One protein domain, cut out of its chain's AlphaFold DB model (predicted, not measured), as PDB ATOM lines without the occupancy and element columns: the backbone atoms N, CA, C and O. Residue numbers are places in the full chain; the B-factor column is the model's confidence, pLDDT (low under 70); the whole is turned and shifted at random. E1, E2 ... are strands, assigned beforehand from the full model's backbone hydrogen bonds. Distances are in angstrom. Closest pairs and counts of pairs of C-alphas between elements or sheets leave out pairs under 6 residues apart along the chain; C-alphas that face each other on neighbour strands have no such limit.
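This is residues 14 to 140 of the 160 residues of the protein "Glyco_hydro_92N domain-containing protein" of Bacteroides faecalis (UniProt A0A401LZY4). A four-strand antiparallel sheet, E2 to E5, stands at one end of the domain and a long two-strand hairpin, E7 and E8, at the other, with the short two-strand ribbon of E1 and E6 between them. The hairpin is apart from the other six strands, and long unnamed stretches, residues 14 to 33 and 40 to 64, make up much of the rest. The printed part has 127 residues, with no named helix and eight named strands in the order E1 to E8. The class is all strand, though fewer than half of the residues, 55, are in named elements. The whole is compact, with a radius of gyration of the C-alphas of 15.2 A, and spans 42 by 35 by 33 A.

The largest sheet has E2, residues 65 to 68, from C-alpha 65 at (263.375, 222.714, 339.315); E3, residues 71 to 76; E4, residues 81 to 87, 19.8 A long; and E5, residues 92 to 97. E1, residues 34 to 39, is 16.5 A long, and E6, residues 104 to 109, is 16.7 A long. E7, residues 118 to 128, is the longest strand, 29.2 A. E8, residues 131 to 139, is 27.2 A long and ends with C-alpha 139 at (233.753, 236.551, 352.102).

E2 to E5 form a meander, each strand the antiparallel neighbour of the one before; E2 and E5 are its edge strands. From edge to edge the strands' lines turn by 32 degrees. In the hairpin E2 and E3, N 66 and O 73 are 2.8 A apart, within hydrogen-bond range. In the hairpin E3 and E4, N 85 and O 72 are 2.8 A apart. In the hairpin E4 and E5, N 95 and O 84 are 2.8 A apart. E1 comes within 7.3 A of E4 at their closest C-alphas, Pro 37 and Val 81. E1 and E6 are antiparallel at 156 degrees, with N 36 and O 107 2.9 A apart. E6 and E7 are apart. In the hairpin E7 and E8, antiparallel at 171 degrees, N 125 and O 133 are 2.8 A apart.

The two farthest C-alphas, those of Glu 100 and Ile 140, are 43.6 A apart. The printed part has no cut. The long link is E1 to E2, with 25 residues. The mean pLDDT of the printed part is 81.1; it is under 70 in residues 19 to 33, 49 to 50, 112 to 120 and 138 to 140.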
ATOM      1  N   ILE A  14     252.597 219.677 341.622       88.69
ATOM      2  CA  ILE A  14     252.191 221.074 341.460       88.69
ATOM      3  C   ILE A  14     250.746 221.102 340.965       88.69
ATOM      4  O   ILE A  14     250.429 220.526 339.925       88.69
ATOM      5  N   ASN A  15     249.876 221.786 341.711       87.88
ATOM      6  CA  ASN A  15     248.483 222.013 341.318       87.88
ATOM      7  C   ASN A  15     248.357 223.110 340.247       87.88
ATOM      8  O   ASN A  15     247.422 223.085 339.465       87.88
ATOM      9  N   GLY A  16     249.291 224.056 340.199       86.62
ATOM     10  CA  GLY A  16     249.321 225.147 339.230       86.62
ATOM     11  C   GLY A  16     250.142 226.320 339.749       86.62
ATOM     12  O   GLY A  16     250.773 226.221 340.802       86.62
ATOM     13  N   PHE A  17     250.115 227.430 339.017       88.12
ATOM     14  CA  PHE A  17     250.835 228.651 339.367       88.12
ATOM     15  C   PHE A  17     249.839 229.781 339.618       88.12
ATOM     16  O   PHE A  17     249.136 230.203 338.699       88.12
ATOM     17  N   SER A  18     249.758 230.244 340.863       77.81
ATOM     18  CA  SER A  18     248.885 231.349 341.270       77.81
ATOM     19  C   SER A  18     249.657 232.663 341.373       77.81
ATOM     20  O   SER A  18     250.876 232.677 341.540       77.81
ATOM     21  N   HIS A  19     248.952 233.787 341.253       62.00
ATOM     22  CA  HIS A  19     249.580 235.106 341.099       62.00
ATOM     23  C   HIS A  19     249.700 235.895 342.407       62.00
ATOM     24  O   HIS A  19     250.412 236.899 342.466       62.00
ATOM     25  N   THR A  20     249.031 235.446 343.466       54.78
ATOM     26  CA  THR A  20     249.060 236.080 344.781       54.78
ATOM     27  C   THR A  20     249.517 235.048 345.813       54.78
ATOM     28  O   THR A  20     248.878 234.025 346.009       54.78
ATOM     29  N   HIS A  21     250.661 235.281 346.456       54.12
ATOM     30  CA  HIS A  21     251.177 234.432 347.535       54.12
ATOM     31  C   HIS A  21     251.618 235.322 348.693       54.12
ATOM     32  O   HIS A  21     252.351 236.289 348.475       54.12
ATOM     33  N   ILE A  22     251.237 234.982 349.927       42.31
ATOM     34  CA  ILE A  22     251.884 235.570 351.102       42.31
ATOM     35  C   ILE A  22     253.125 234.749 351.449       42.31
ATOM     36  O   ILE A  22     253.066 233.534 351.643       42.31
ATOM     37  N   SER A  23     254.261 235.432 351.569       37.25
ATOM     38  CA  SER A  23     255.483 234.857 352.123       37.25
ATOM     39  C   SER A  23     255.541 235.118 353.631       37.25
ATOM     40  O   SER A  23     255.575 236.270 354.059       37.25
ATOM     41  N   GLY A  24     255.558 234.055 354.444       30.22
ATOM     42  CA  GLY A  24     255.926 234.139 355.864       30.22
ATOM     43  C   GLY A  24     254.821 234.430 356.893       30.22
ATOM     44  O   GLY A  24     255.159 234.773 358.023       30.22
ATOM     45  N   THR A  25     253.529 234.272 356.588       33.12
ATOM     46  CA  THR A  25     252.454 234.399 357.597       33.12
ATOM     47  C   THR A  25     251.970 233.041 358.108       33.12
ATOM     48  O   THR A  25     251.769 232.104 357.345       33.12
ATOM     49  N   GLY A  26     251.706 232.937 359.415       32.19
ATOM     50  CA  GLY A  26     251.043 231.786 360.056       32.19
ATOM     51  C   GLY A  26     249.543 231.653 359.733       32.19
ATOM     52  O   GLY A  26     248.797 231.081 360.522       32.19
ATOM     53  N   CYS A  27     249.102 232.216 358.607       30.34
ATOM     54  CA  CYS A  27     247.745 232.181 358.074       30.34
ATOM     55  C   CYS A  27     247.845 232.315 356.543       30.34
ATOM     56  O   CYS A  27     248.463 233.272 356.070       30.34
ATOM     57  N   CYS A  28     247.306 231.352 355.787       43.31
ATOM     58  CA  CYS A  28     247.229 231.439 354.325       43.31
ATOM     59  C   CYS A  28     246.105 232.399 353.925       43.31
ATOM     60  O   CYS A  28     244.937 232.070 354.084       43.31
ATOM     61  N   ASP A  29     246.445 233.545 353.368       41.19
ATOM     62  CA  ASP A  29     245.506 234.356 352.599       41.19
ATOM     63  C   ASP A  29     246.116 234.530 351.199       41.19
ATOM     64  O   ASP A  29     247.345 234.443 351.073       41.19
ATOM     65  N   TYR A  30     245.291 234.734 350.168       51.44
ATOM     66  CA  TYR A  30     245.662 234.718 348.738       51.44
ATOM     67  C   TYR A  30     245.971 233.323 348.126       51.44
ATOM     68  O   TYR A  30     245.870 232.290 348.788       51.44
ATOM     69  N   GLY A  31     246.270 233.274 346.822       48.84
ATOM     70  CA  GLY A  31     246.348 232.061 345.985       48.84
ATOM     71  C   GLY A  31     245.457 232.145 344.741       48.84
ATOM     72  O   GLY A  31     245.099 231.128 344.152       48.84
ATOM     73  N   ASP A  32     245.047 233.357 344.378       58.09
ATOM     74  CA  ASP A  32     244.020 233.610 343.381       58.09
ATOM     75  C   ASP A  32     244.581 233.510 341.964       58.09
ATOM     76  O   ASP A  32     245.752 233.817 341.703       58.09
ATOM     77  N   VAL A  33     243.708 233.092 341.045       68.88
ATOM     78  CA  VAL A  33     244.012 232.880 339.625       68.88
ATOM     79  C   VAL A  33     245.097 231.813 339.454       68.88
ATOM     80  O   VAL A  33     246.245 232.107 339.104       68.88
ATOM     81  N   LEU A  34     244.727 230.559 339.729       82.38
ATOM     82  CA  LEU A  34     245.596 229.408 339.519       82.38
ATOM     83  C   LEU A  34     245.578 229.038 338.033       82.38
ATOM     84  O   LEU A  34     244.549 228.630 337.494       82.38
ATOM     85  N   LEU A  35     246.723 229.183 337.373       89.12
ATOM     86  CA  LEU A  35     246.900 228.819 335.974       89.12
ATOM     87  C   LEU A  35     247.736 227.543 335.876       89.12
ATOM     88  O   LEU A  35     248.857 227.485 336.390       89.12
ATOM     89  N   MET A  36     247.216 226.536 335.176       94.44
ATOM     90  CA  MET A  36     247.933 225.291 334.915       94.44
ATOM     91  C   MET A  36     248.017 225.016 333.407       94.44
ATOM     92  O   MET A  36     246.973 224.897 332.761       94.44
ATOM     93  N   PRO A  37     249.223 224.892 332.816       95.12
ATOM     94  CA  PRO A  37     249.368 224.372 331.460       95.12
ATOM     95  C   PRO A  37     249.098 222.861 331.446       95.12
ATOM     96  O   PRO A  37     249.590 222.118 332.295       95.12
ATOM     97  N   THR A  38     248.352 222.395 330.453       95.50
ATOM     98  CA  THR A  38     247.960 220.986 330.326       95.50
ATOM     99  C   THR A  38     248.159 220.485 328.904       95.50
ATOM    100  O   THR A  38     248.014 221.247 327.948       95.50
ATOM    101  N   VAL A  39     248.420 219.188 328.768       95.50
ATOM    102  CA  VAL A  39     248.429 218.477 327.487       95.50
ATOM    103  C   VAL A  39     247.522 217.257 327.594       95.50
ATOM    104  O   VAL A  39     247.618 216.494 328.555       95.50
ATOM    105  N   GLY A  40     246.666 217.065 326.595       92.44
ATOM    106  CA  GLY A  40     245.701 215.973 326.541       92.44
ATOM    107  C   GLY A  40     244.327 216.372 327.084       92.44
ATOM    108  O   GLY A  40     244.042 217.544 327.340       92.44
ATOM    109  N   LYS A  41     243.462 215.377 327.297       88.75
ATOM    110  CA  LYS A  41     242.114 215.589 327.841       88.75
ATOM    111  C   LYS A  41     242.162 216.279 329.211       88.75
ATOM    112  O   LYS A  41     242.571 215.679 330.205       88.75
ATOM    113  N   GLN A  42     241.655 217.507 329.265       85.62
ATOM    114  CA  GLN A  42     241.583 218.302 330.487       85.62
ATOM    115  C   GLN A  42     240.591 217.691 331.488       85.62
ATOM    116  O   GLN A  42     239.427 217.444 331.165       85.62
ATOM    117  N   GLN A  43     241.058 217.446 332.713       83.62
ATOM    118  CA  GLN A  43     240.243 216.992 333.840       83.62
ATOM    119  C   GLN A  43     240.343 218.022 334.962       83.62
ATOM    120  O   GLN A  43     241.436 218.313 335.434       83.62
ATOM    121  N   TYR A  44     239.205 218.566 335.385       82.75
ATOM    122  CA  TYR A  44     239.143 219.636 336.387       82.75
ATOM    123  C   TYR A  44     238.311 219.285 337.623       82.75
ATOM    124  O   TYR A  44     238.283 220.044 338.583       82.75
ATOM    125  N   ILE A  45     237.664 218.117 337.631       82.06
ATOM    126  CA  ILE A  45     236.860 217.652 338.762       82.06
ATOM    127  C   ILE A  45     237.718 216.738 339.632       82.06
ATOM    128  O   ILE A  45     238.025 215.611 339.246       82.06
ATOM    129  N   THR A  46     238.086 217.214 340.818       77.88
ATOM    130  CA  THR A  46     238.766 216.398 341.829       77.88
ATOM    131  C   THR A  46     237.753 215.454 342.476       77.88
ATOM    132  O   THR A  46     236.787 215.899 343.090       77.88
ATOM    133  N   THR A  47     237.950 214.144 342.324       70.12
ATOM    134  CA  THR A  47     236.998 213.123 342.804       70.12
ATOM    135  C   THR A  47     237.215 212.703 344.256       70.12
ATOM    136  O   THR A  47     236.365 212.017 344.815       70.12
ATOM    137  N   ASP A  48     238.342 213.087 344.857       73.38
ATOM    138  CA  ASP A  48     238.663 212.839 346.262       73.38
ATOM    139  C   ASP A  48     238.650 214.170 347.041       73.38
ATOM    140  O   ASP A  48     239.592 214.954 346.911       73.38
ATOM    141  N   PRO A  49     237.603 214.448 347.841       63.88
ATOM    142  CA  PRO A  49     237.480 215.689 348.612       63.88
ATOM    143  C   PRO A  49     238.550 215.872 349.701       63.88
ATOM    144  O   PRO A  49     238.783 216.998 350.155       63.88
ATOM    145  N   GLU A  50     239.182 214.778 350.137       67.56
ATOM    146  CA  GLU A  50     240.234 214.789 351.159       67.56
ATOM    147  C   GLU A  50     241.624 215.012 350.543       67.56
ATOM    148  O   GLU A  50     242.557 215.455 351.224       67.56
ATOM    149  N   SER A  51     241.765 214.767 349.237       70.31
ATOM    150  CA  SER A  51     242.993 215.031 348.497       70.31
ATOM    151  C   SER A  51     243.210 216.531 348.298       70.31
ATOM    152  O   SER A  51     242.378 217.249 347.750       70.31
ATOM    153  N   GLN A  52     244.403 217.002 348.662       71.50
ATOM    154  CA  GLN A  52     244.869 218.351 348.314       71.50
ATOM    155  C   GLN A  52     245.393 218.446 346.872       71.50
ATOM    156  O   GLN A  52     245.690 219.540 346.388       71.50
ATOM    157  N   ARG A  53     245.536 217.304 346.191       82.25
ATOM    158  CA  ARG A  53     245.946 217.215 344.791       82.25
ATOM    159  C   ARG A  53     244.725 217.394 343.896       82.25
ATOM    160  O   ARG A  53     243.774 216.618 343.998       82.25
ATOM    161  N   LEU A  54     244.791 218.379 343.004       86.19
ATOM    162  CA  LEU A  54     243.742 218.660 342.024       86.19
ATOM    163  C   LEU A  54     243.806 217.682 340.844       86.19
ATOM    164  O   LEU A  54     244.855 217.096 340.562       86.19
ATOM    165  N   ALA A  55     242.690 217.525 340.129       87.81
ATOM    166  CA  ALA A  55     242.588 216.622 338.974       87.81
ATOM    167  C   ALA A  55     243.611 216.915 337.859       87.81
ATOM    168  O   ALA A  55     244.015 216.007 337.134       87.81
ATOM    169  N   TYR A  56     244.060 218.166 337.762       89.69
ATOM    170  CA  TYR A  56     245.035 218.643 336.782       89.69
ATOM    171  C   TYR A  56     246.443 218.849 337.356       89.69
ATOM    172  O   TYR A  56     247.291 219.478 336.726       89.69
ATOM    173  N   ALA A  57     246.712 218.350 338.563       91.56
ATOM    174  CA  ALA A  57     248.033 218.466 339.157       91.56
ATOM    175  C   ALA A  57     249.065 217.646 338.374       91.56
ATOM    176  O   ALA A  57     248.845 216.464 338.086       91.56
ATOM    177  N   SER A  58     250.223 218.247 338.116       94.31
ATOM    178  CA  SER A  58     251.362 217.552 337.519       94.31
ATOM    179  C   SER A  58     252.314 217.065 338.594       94.31
ATOM    180  O   SER A  58     252.607 217.793 339.540       94.31
ATOM    181  N   SER A  59     252.879 215.876 338.411       94.50
ATOM    182  CA  SER A  59     254.123 215.511 339.087       94.50
ATOM    183  C   SER A  59     255.286 216.394 338.624       94.50
ATOM    184  O   SER A  59     255.273 216.896 337.495       94.50
ATOM    185  N   PHE A  60     256.275 216.579 339.492       95.44
ATOM    186  CA  PHE A  60     257.551 217.213 339.162       95.44
ATOM    187  C   PHE A  60     258.675 216.633 340.031       95.44
ATOM    188  O   PHE A  60     258.428 215.940 341.023       95.44
ATOM    189  N   SER A  61     259.920 216.956 339.682       93.44
ATOM    190  CA  SER A  61     261.113 216.622 340.459       93.44
ATOM    191  C   SER A  61     261.941 217.874 340.727       93.44
ATOM    192  O   SER A  61     262.199 218.642 339.801       93.44
ATOM    193  N   HIS A  62     262.454 218.027 341.952       92.06
ATOM    194  CA  HIS A  62     263.386 219.111 342.298       92.06
ATOM    195  C   HIS A  62     264.683 219.081 341.476       92.06
ATOM    196  O   HIS A  62     265.363 220.093 341.366       92.06
ATOM    197  N   GLN A  63     265.033 217.938 340.869       94.75
ATOM    198  CA  GLN A  63     266.172 217.862 339.942       94.75
ATOM    199  C   GLN A  63     265.933 218.680 338.664       94.75
ATOM    200  O   GLN A  63     266.889 219.136 338.044       94.75
ATOM    201  N   ASN A  64     264.664 218.872 338.294       95.81
ATOM    202  CA  ASN A  64     264.220 219.644 337.136       95.81
ATOM    203  C   ASN A  64     263.537 220.957 337.564       95.81
ATOM    204  O   ASN A  64     262.703 221.488 336.830       95.81
ATOM    205  N   GLU A  65     263.864 221.455 338.759       96.19
ATOM    206  CA  GLU A  65     263.375 222.714 339.315       96.19
ATOM    207  C   GLU A  65     264.552 223.678 339.503       96.19
ATOM    208  O   GLU A  65     265.661 223.293 339.872       96.19
ATOM    209  N   THR A  66     264.339 224.956 339.216       96.12
ATOM    210  CA  THR A  66     265.331 226.011 339.417       96.12
ATOM    211  C   THR A  66     264.631 227.259 339.922       96.12
ATOM    212  O   THR A  66     263.634 227.696 339.351       96.12
ATOM    213  N   ALA A  67     265.169 227.847 340.987       94.31
ATOM    214  CA  ALA A  67     264.667 229.080 341.571       94.31
ATOM    215  C   ALA A  67     265.833 230.034 341.843       94.31
ATOM    216  O   ALA A  67     266.809 229.671 342.500       94.31
ATOM    217  N   GLU A  68     265.706 231.264 341.362       93.81
ATOM    218  CA  GLU A  68     266.652 232.354 341.586       93.81
ATOM    219  C   GLU A  68     265.888 233.679 341.771       93.81
ATOM    220  O   GLU A  68     264.693 233.758 341.464       93.81
ATOM    221  N   PRO A  69     266.509 234.743 342.312       93.12
ATOM    222  CA  PRO A  69     265.820 236.014 342.505       93.12
ATOM    223  C   PRO A  69     265.192 236.544 341.205       93.12
ATOM    224  O   PRO A  69     265.891 236.943 340.278       93.12
ATOM    225  N   GLY A  70     263.857 236.575 341.161       90.38
ATOM    226  CA  GLY A  70     263.088 237.053 340.011       90.38
ATOM    227  C   GLY A  70     262.797 236.009 338.928       90.38
ATOM    228  O   GLY A  70     262.170 236.368 337.932       90.38
ATOM    229  N   TYR A  71     263.191 234.744 339.100       94.00
ATOM    230  CA  TYR A  71     262.910 233.689 338.124       94.00
ATOM    231  C   TYR A  71     262.674 232.323 338.777       94.00
ATOM    232  O   TYR A  71     263.374 231.906 339.699       94.00
ATOM    233  N   TYR A  72     261.678 231.611 338.262       95.75
ATOM    234  CA  TYR A  72     261.375 230.235 338.632       95.75
ATOM    235  C   TYR A  72     261.156 229.398 337.375       95.75
ATOM    236  O   TYR A  72     260.489 229.840 336.439       95.75
ATOM    237  N   SER A  73     261.681 228.176 337.356       97.12
ATOM    238  CA  SER A  73     261.410 227.205 336.303       97.12
ATOM    239  C   SER A  73     261.243 225.806 336.863       97.12
ATOM    240  O   SER A  73     261.963 225.394 337.770       97.12
ATOM    241  N   VAL A  74     260.310 225.061 336.279       97.69
ATOM    242  CA  VAL A  74     260.085 223.656 336.600       97.69
ATOM    243  C   VAL A  74     259.633 222.899 335.361       97.69
ATOM    244  O   VAL A  74     258.930 223.440 334.499       97.69
ATOM    245  N   PHE A  75     260.036 221.638 335.264       98.19
ATOM    246  CA  PHE A  75     259.488 220.712 334.282       98.19
ATOM    247  C   PHE A  75     258.309 219.932 334.877       98.19
ATOM    248  O   PHE A  75     258.432 219.293 335.922       98.19
ATOM    249  N   LEU A  76     257.155 220.008 334.215       97.62
ATOM    250  CA  LEU A  76     255.912 219.356 334.619       97.62
ATOM    251  C   LEU A  76     255.824 217.974 333.963       97.62
ATOM    252  O   LEU A  76     255.345 217.855 332.835       97.62
ATOM    253  N   ASP A  77     256.272 216.936 334.672       96.38
ATOM    254  CA  ASP A  77     256.434 215.570 334.143       96.38
ATOM    255  C   ASP A  77     255.123 214.953 333.621       96.38
ATOM    256  O   ASP A  77     255.127 214.141 332.702       96.38
ATOM    257  N   THR A  78     253.967 215.315 334.187       94.94
ATOM    258  CA  THR A  78     252.677 214.764 333.728       94.94
ATOM    259  C   THR A  78     252.302 215.271 332.337       94.94
ATOM    260  O   THR A  78     251.721 214.528 331.549       94.94
ATOM    261  N   TYR A  79     252.640 216.523 332.023       96.62
ATOM    262  CA  TYR A  79     252.269 217.167 330.759       96.62
ATOM    263  C   TYR A  79     253.443 217.356 329.804       96.62
ATOM    264  O   TYR A  79     253.241 217.780 328.667       96.62
ATOM    265  N   GLN A  80     254.661 217.039 330.250       97.31
ATOM    266  CA  GLN A  80     255.905 217.261 329.519       97.31
ATOM    267  C   GLN A  80     256.103 218.734 329.125       97.31
ATOM    268  O   GLN A  80     256.643 219.038 328.063       97.31
ATOM    269  N   VAL A  81     255.648 219.655 329.980       98.00
ATOM    270  CA  VAL A  81     255.704 221.105 329.746       98.00
ATOM    271  C   VAL A  81     256.789 221.724 330.613       98.00
ATOM    272  O   VAL A  81     256.805 221.531 331.828       98.00
ATOM    273  N   LYS A  82     257.661 222.541 330.015       98.19
ATOM    274  CA  LYS A  82     258.538 223.425 330.794       98.19
ATOM    275  C   LYS A  82     257.787 224.708 331.132       98.19
ATOM    276  O   LYS A  82     257.377 225.428 330.222       98.19
ATOM    277  N   ALA A  83     257.638 224.995 332.421       97.62
ATOM    278  CA  ALA A  83     257.099 226.250 332.922       97.62
ATOM    279  C   ALA A  83     258.234 227.174 333.375       97.62
ATOM    280  O   ALA A  83     259.202 226.739 334.006       97.62
ATOM    281  N   GLU A  84     258.115 228.452 333.039       97.31
ATOM    282  CA  GLU A  84     259.052 229.506 333.409       97.31
ATOM    283  C   GLU A  84     258.264 230.745 333.823       97.31
ATOM    284  O   GLU A  84     257.376 231.192 333.096       97.31
ATOM    285  N   LEU A  85     258.584 231.298 334.986       95.00
ATOM    286  CA  LEU A  85     257.851 232.386 335.614       95.00
ATOM    287  C   LEU A  85     258.817 233.496 336.008       95.00
ATOM    288  O   LEU A  85     259.887 233.246 336.563       95.00
ATOM    289  N   THR A  86     258.411 234.734 335.771       93.50
ATOM    290  CA  THR A  86     259.062 235.928 336.312       93.50
ATOM    291  C   THR A  86     258.001 236.957 336.684       93.50
ATOM    292  O   THR A  86     256.826 236.809 336.344       93.50
ATOM    293  N   SER A  87     258.384 238.002 337.407       89.50
ATOM    294  CA  SER A  87     257.454 239.028 337.858       89.50
ATOM    295  C   SER A  87     258.010 240.433 337.680       89.50
ATOM    296  O   SER A  87     259.207 240.706 337.752       89.50
ATOM    297  N   THR A  88     257.087 241.352 337.434       88.00
ATOM    298  CA  THR A  88     257.292 242.793 337.543       88.00
ATOM    299  C   THR A  88     256.737 243.272 338.886       88.00
ATOM    300  O   THR A  88     256.285 242.483 339.712       88.00
ATOM    301  N   LYS A  89     256.687 244.591 339.108       86.75
ATOM    302  CA  LYS A  89     256.108 245.153 340.339       86.75
ATOM    303  C   LYS A  89     254.637 244.776 340.578       86.75
ATOM    304  O   LYS A  89     254.210 244.829 341.724       86.75
ATOM    305  N   ARG A  90     253.846 244.508 339.527       84.38
ATOM    306  CA  ARG A  90     252.380 244.301 339.620       84.38
ATOM    307  C   ARG A  90     251.814 243.280 338.625       84.38
ATOM    308  O   ARG A  90     250.611 243.241 338.416       84.38
ATOM    309  N   GLY A  91     252.662 242.490 337.980       83.44
ATOM    310  CA  GLY A  91     252.224 241.489 337.011       83.44
ATOM    311  C   GLY A  91     253.232 240.360 336.915       83.44
ATOM    312  O   GLY A  91     254.426 240.601 337.102       83.44
ATOM    313  N   ALA A  92     252.756 239.153 336.630       87.06
ATOM    314  CA  ALA A  92     253.601 238.005 336.342       87.06
ATOM    315  C   ALA A  92     253.698 237.787 334.830       87.06
ATOM    316  O   ALA A  92     252.790 238.129 334.074       87.06
ATOM    317  N   LEU A  93     254.822 237.235 334.394       91.38
ATOM    318  CA  LEU A  93     255.064 236.824 333.019       91.38
ATOM    319  C   LEU A  93     255.369 235.334 333.035       91.38
ATOM    320  O   LEU A  93     256.261 234.881 333.754       91.38
ATOM    321  N   HIS A  94     254.601 234.589 332.252       94.25
ATOM    322  CA  HIS A  94     254.673 233.140 332.181       94.25
ATOM    323  C   HIS A  94     255.130 232.750 330.777       94.25
ATOM    324  O   HIS A  94     254.619 233.267 329.782       94.25
ATOM    325  N   ARG A  95     256.077 231.820 330.684       96.88
ATOM    326  CA  ARG A  95     256.462 231.168 329.434       96.88
ATOM    327  C   ARG A  95     256.318 229.664 329.602       96.88
ATOM    328  O   ARG A  95     256.874 229.075 330.524       96.88
ATOM    329  N   TYR A  96     255.571 229.056 328.689       97.44
ATOM    330  CA  TYR A  96     255.316 227.622 328.673       97.44
ATOM    331  C   TYR A  96     255.839 227.024 327.375       97.44
ATOM    332  O   TYR A  96     255.461 227.462 326.289       97.44
ATOM    333  N   THR A  97     256.714 226.028 327.487       98.00
ATOM    334  CA  THR A  97     257.211 225.264 326.338       98.00
ATOM    335  C   THR A  97     256.493 223.926 326.306       98.00
ATOM    336  O   THR A  97     256.767 223.058 327.137       98.00
ATOM    337  N   PHE A  98     255.553 223.789 325.374       97.69
ATOM    338  CA  PHE A  98     254.769 222.572 325.184       97.69
ATOM    339  C   PHE A  98     255.497 221.569 324.278       97.69
ATOM    340  O   PHE A  98     256.244 221.983 323.387       97.69
ATOM    341  N   PRO A  99     255.256 220.258 324.460       96.50
ATOM    342  CA  PRO A  99     255.586 219.273 323.441       96.50
ATOM    343  C   PRO A  99     254.682 219.468 322.213       96.50
ATOM    344  O   PRO A  99     253.642 220.128 322.282       96.50
ATOM    345  N   GLU A 100     255.044 218.856 321.086       95.06
ATOM    346  CA  GLU A 100     254.159 218.815 319.920       95.06
ATOM    347  C   GLU A 100     252.853 218.087 320.281       95.06
ATOM    348  O   GLU A 100     252.859 216.916 320.663       95.06
ATOM    349  N   SER A 101     251.722 218.792 320.200       93.56
ATOM    350  CA  SER A 101     250.408 218.246 320.536       93.56
ATOM    351  C   SER A 101     249.289 219.047 319.875       93.56
ATOM    352  O   SER A 101     249.408 220.251 319.659       93.56
ATOM    353  N   LYS A 102     248.171 218.371 319.589       91.19
ATOM    354  CA  LYS A 102     246.912 219.003 319.158       91.19
ATOM    355  C   LYS A 102     245.976 219.329 320.325       91.19
ATOM    356  O   LYS A 102     244.944 219.950 320.116       91.19
ATOM    357  N   GLU A 103     246.334 218.899 321.532       93.62
ATOM    358  CA  GLU A 103     245.512 218.995 322.744       93.62
ATOM    359  C   GLU A 103     246.249 219.772 323.848       93.62
ATOM    360  O   GLU A 103     246.167 219.432 325.026       93.62
ATOM    361  N   ALA A 104     247.041 220.779 323.472       94.44
ATOM    362  CA  ALA A 104     247.644 221.703 324.428       94.44
ATOM    363  C   ALA A 104     246.622 222.767 324.850       94.44
ATOM    364  O   ALA A 104     245.847 223.257 324.028       94.44
ATOM    365  N   GLY A 105     246.635 223.148 326.124       93.06
ATOM    366  CA  GLY A 105     245.725 224.160 326.641       93.06
ATOM    367  C   GLY A 105     246.063 224.597 328.057       93.06
ATOM    368  O   GLY A 105     247.084 224.205 328.627       93.06
ATOM    369  N   PHE A 106     245.168 225.396 328.626       92.25
ATOM    370  CA  PHE A 106     245.275 225.912 329.983       92.25
ATOM    371  C   PHE A 106     244.018 225.593 330.779       92.25
ATOM    372  O   PHE A 106     242.918 225.561 330.228       92.25
ATOM    373  N   ILE A 107     244.197 225.391 332.079       91.38
ATOM    374  CA  ILE A 107     243.124 225.434 333.065       91.38
ATOM    375  C   ILE A 107     243.332 226.693 333.898       91.38
ATOM    376  O   ILE A 107     244.425 226.920 334.420       91.38
ATOM    377  N   LEU A 108     242.277 227.499 333.990       87.62
ATOM    378  CA  LEU A 108     242.199 228.667 334.852       87.62
ATOM    379  C   LEU A 108     241.201 228.372 335.967       87.62
ATOM    380  O   LEU A 108     240.004 228.258 335.708       87.62
ATOM    381  N   ASP A 109     241.697 228.241 337.190       83.75
ATOM    382  CA  ASP A 109     240.873 227.962 338.360       83.75
ATOM    383  C   ASP A 109     240.791 229.208 339.252       83.75
ATOM    384  O   ASP A 109     241.783 229.668 339.829       83.75
ATOM    385  N   LEU A 110     239.586 229.782 339.313       76.81
ATOM    386  CA  LEU A 110     239.259 230.900 340.199       76.81
ATOM    387  C   LEU A 110     238.698 230.446 341.546       76.81
ATOM    388  O   LEU A 110     238.737 231.220 342.504       76.81
ATOM    389  N   ASP A 111     238.197 229.213 341.633       72.12
ATOM    390  CA  ASP A 111     237.583 228.681 342.846       72.12
ATOM    391  C   ASP A 111     238.641 228.213 343.854       72.12
ATOM    392  O   ASP A 111     238.399 228.209 345.066       72.12
ATOM    393  N   TYR A 112     239.853 227.917 343.370       62.56
ATOM    394  CA  TYR A 112     240.995 227.557 344.199       62.56
ATOM    395  C   TYR A 112     241.177 228.532 345.375       62.56
ATOM    396  O   TYR A 112     241.266 229.755 345.217       62.56
ATOM    397  N   SER A 113     241.215 227.984 346.591       59.50
ATOM    398  CA  SER A 113     241.535 228.733 347.805       59.50
ATOM    399  C   SER A 113     242.280 227.849 348.803       59.50
ATOM    400  O   SER A 113     241.869 226.728 349.104       59.50
ATOM    401  N   LEU A 114     243.374 228.375 349.362       52.91
ATOM    402  CA  LEU A 114     244.223 227.654 350.319       52.91
ATOM    403  C   LEU A 114     243.524 227.374 351.665       52.91
ATOM    404  O   LEU A 114     243.988 226.529 352.429       52.91
ATOM    405  N   GLN A 115     242.409 228.057 351.958       50.78
ATOM    406  CA  GLN A 115     241.645 227.927 353.207       50.78
ATOM    407  C   GLN A 115     240.163 227.558 353.027       50.78
ATOM    408  O   GLN A 115     239.409 227.660 353.992       50.78
ATOM    409  N   ARG A 116     239.721 227.116 351.838       56.59
ATOM    410  CA  ARG A 116     238.289 226.848 351.560       56.59
ATOM    411  C   ARG A 116     237.398 228.059 351.899       56.59
ATOM    412  O   ARG A 116     236.353 227.924 352.531       56.59
ATOM    413  N   GLN A 117     237.849 229.254 351.518       58.16
ATOM    414  CA  GLN A 117     237.066 230.488 351.650       58.16
ATOM    415  C   GLN A 117     235.841 230.414 350.728       58.16
ATOM    416  O   GLN A 117     235.909 229.817 349.655       58.16
ATOM    417  N   ILE A 118     234.724 231.032 351.127       61.53
ATOM    418  CA  ILE A 118     233.522 231.079 350.287       61.53
ATOM    419  C   ILE A 118     233.689 232.209 349.273       61.53
ATOM    420  O   ILE A 118     233.709 233.395 349.624       61.53
ATOM    421  N   ASN A 119     233.773 231.834 348.001       63.75
ATOM    422  CA  ASN A 119     233.744 232.771 346.889       63.75
ATOM    423  C   ASN A 119     232.306 233.267 346.724       63.75
ATOM    424  O   ASN A 119     231.413 232.508 346.361       63.75
ATOM    425  N   SER A 120     232.066 234.530 347.068       68.62
ATOM    426  CA  SER A 120     230.730 235.132 346.977       68.62
ATOM    427  C   SER A 120     230.410 235.578 345.558       68.62
ATOM    428  O   SER A 120     229.256 235.514 345.147       68.62
ATOM    429  N   GLU A 121     231.425 236.014 344.811       73.75
ATOM    430  CA  GLU A 121     231.309 236.407 343.406       73.75
ATOM    431  C   GLU A 121     232.575 235.949 342.661       73.75
ATOM    432  O   GLU A 121     233.690 236.114 343.169       73.75
ATOM    433  N   MET A 122     232.394 235.356 341.479       77.75
ATOM    434  CA  MET A 122     233.456 234.999 340.534       77.75
ATOM    435  C   MET A 122     232.947 235.253 339.123       77.75
ATOM    436  O   MET A 122     231.911 234.710 338.738       77.75
ATOM    437  N   GLU A 123     233.679 236.046 338.354       81.56
ATOM    438  CA  GLU A 123     233.314 236.374 336.979       81.56
ATOM    439  C   GLU A 123     234.553 236.344 336.086       81.56
ATOM    440  O   GLU A 123     235.629 236.794 336.487       81.56
ATOM    441  N   ILE A 124     234.389 235.796 334.881       85.44
ATOM    442  CA  ILE A 124     235.372 235.842 333.798       85.44
ATOM    443  C   ILE A 124     234.657 236.367 332.561       85.44
ATOM    444  O   ILE A 124     233.631 235.826 332.153       85.44
ATOM    445  N   GLU A 125     235.253 237.369 331.933       87.50
ATOM    446  CA  GLU A 125     234.862 237.912 330.645       87.50
ATOM    447  C   GLU A 125     235.985 237.664 329.631       87.50
ATOM    448  O   GLU A 125     237.149 238.000 329.866       87.50
ATOM    449  N   VAL A 126     235.638 237.073 328.486       91.69
ATOM    450  CA  VAL A 126     236.547 236.968 327.339       91.69
ATOM    451  C   VAL A 126     236.397 238.241 326.516       91.69
ATOM    452  O   VAL A 126     235.383 238.431 325.849       91.69
ATOM    453  N   ILE A 127     237.401 239.111 326.582       93.81
ATOM    454  CA  ILE A 127     237.397 240.411 325.901       93.81
ATOM    455  C   ILE A 127     237.769 240.234 324.426       93.81
ATOM    456  O   ILE A 127     237.200 240.880 323.547       93.81
ATOM    457  N   SER A 128     238.743 239.364 324.144       94.50
ATOM    458  CA  SER A 128     239.219 239.087 322.788       94.50
ATOM    459  C   SER A 128     239.876 237.711 322.682       94.50
ATOM    460  O   SER A 128     240.055 237.016 323.682       94.50
ATOM    461  N   ASP A 129     240.334 237.363 321.477       93.50
ATOM    462  CA  ASP A 129     241.116 236.150 321.198       93.50
ATOM    463  C   ASP A 129     242.411 236.044 322.031       93.50
ATOM    464  O   ASP A 129     243.018 234.975 322.104       93.50
ATOM    465  N   THR A 130     242.858 237.144 322.647       92.06
ATOM    466  CA  THR A 130     244.116 237.218 323.410       92.06
ATOM    467  C   THR A 130     243.966 237.814 324.808       92.06
ATOM    468  O   THR A 130     244.968 237.991 325.498       92.06
ATOM    469  N   GLU A 131     242.747 238.145 325.237       89.62
ATOM    470  CA  GLU A 131     242.523 238.876 326.484       89.62
ATOM    471  C   GLU A 131     241.297 238.359 327.233       89.62
ATOM    472  O   GLU A 131     240.200 238.249 326.681       89.62
ATOM    473  N   ILE A 132     241.499 238.091 328.523       89.00
ATOM    474  CA  ILE A 132     240.454 237.755 329.484       89.00
ATOM    475  C   ILE A 132     240.573 238.691 330.685       89.00
ATOM    476  O   ILE A 132     241.678 239.014 331.124       89.00
ATOM    477  N   CYS A 133     239.438 239.102 331.233       86.06
ATOM    478  CA  CYS A 133     239.356 239.841 332.483       86.06
ATOM    479  C   CYS A 133     238.506 239.045 333.466       86.06
ATOM    480  O   CYS A 133     237.619 238.295 333.071       86.06
ATOM    481  N   GLY A 134     238.781 239.183 334.753       84.44
ATOM    482  CA  GLY A 134     237.963 238.547 335.765       84.44
ATOM    483  C   GLY A 134     238.134 239.205 337.114       84.44
ATOM    484  O   GLY A 134     239.103 239.927 337.365       84.44
ATOM    485  N   HIS A 135     237.183 238.937 337.996       81.00
ATOM    486  CA  HIS A 135     237.260 239.346 339.389       81.00
ATOM    487  C   HIS A 135     236.725 238.244 340.290       81.00
ATOM    488  O   HIS A 135     235.946 237.378 339.885       81.00
ATOM    489  N   LYS A 136     237.205 238.272 341.528       76.31
ATOM    490  CA  LYS A 136     236.832 237.340 342.577       76.31
ATOM    491  C   LYS A 136     236.652 238.115 343.867       76.31
ATOM    492  O   LYS A 136     237.498 238.932 344.232       76.31
ATOM    493  N   LYS A 137     235.567 237.815 344.572       75.31
ATOM    494  CA  LYS A 137     235.266 238.370 345.888       75.31
ATOM    495  C   LYS A 137     235.068 237.238 346.880       75.31
ATOM    496  O   LYS A 137     234.114 236.465 346.783       75.31
ATOM    497  N   GLN A 138     235.965 237.163 347.852       65.06
ATOM    498  CA  GLN A 138     235.870 236.226 348.965       65.06
ATOM    499  C   GLN A 138     235.208 236.893 350.166       65.06
ATOM    500  O   GLN A 138     235.534 238.027 350.517       65.06
ATOM    501  N   CYS A 139     234.289 236.171 350.803       58.41
ATOM    502  CA  CYS A 139     233.753 236.551 352.102       58.41
ATOM    503  C   CYS A 139     234.200 235.530 353.146       58.41
ATOM    504  O   CYS A 139     234.061 234.320 352.953       58.41
ATOM    505  N   ILE A 140     234.674 236.029 354.288       51.16
ATOM    506  CA  ILE A 140     234.933 235.194 355.459       51.16
ATOM    507  C   ILE A 140     233.581 234.700 355.976       51.16
ATOM    508  O   ILE A 140     232.785 235.466 356.524       51.16
TER     509      ILE A 140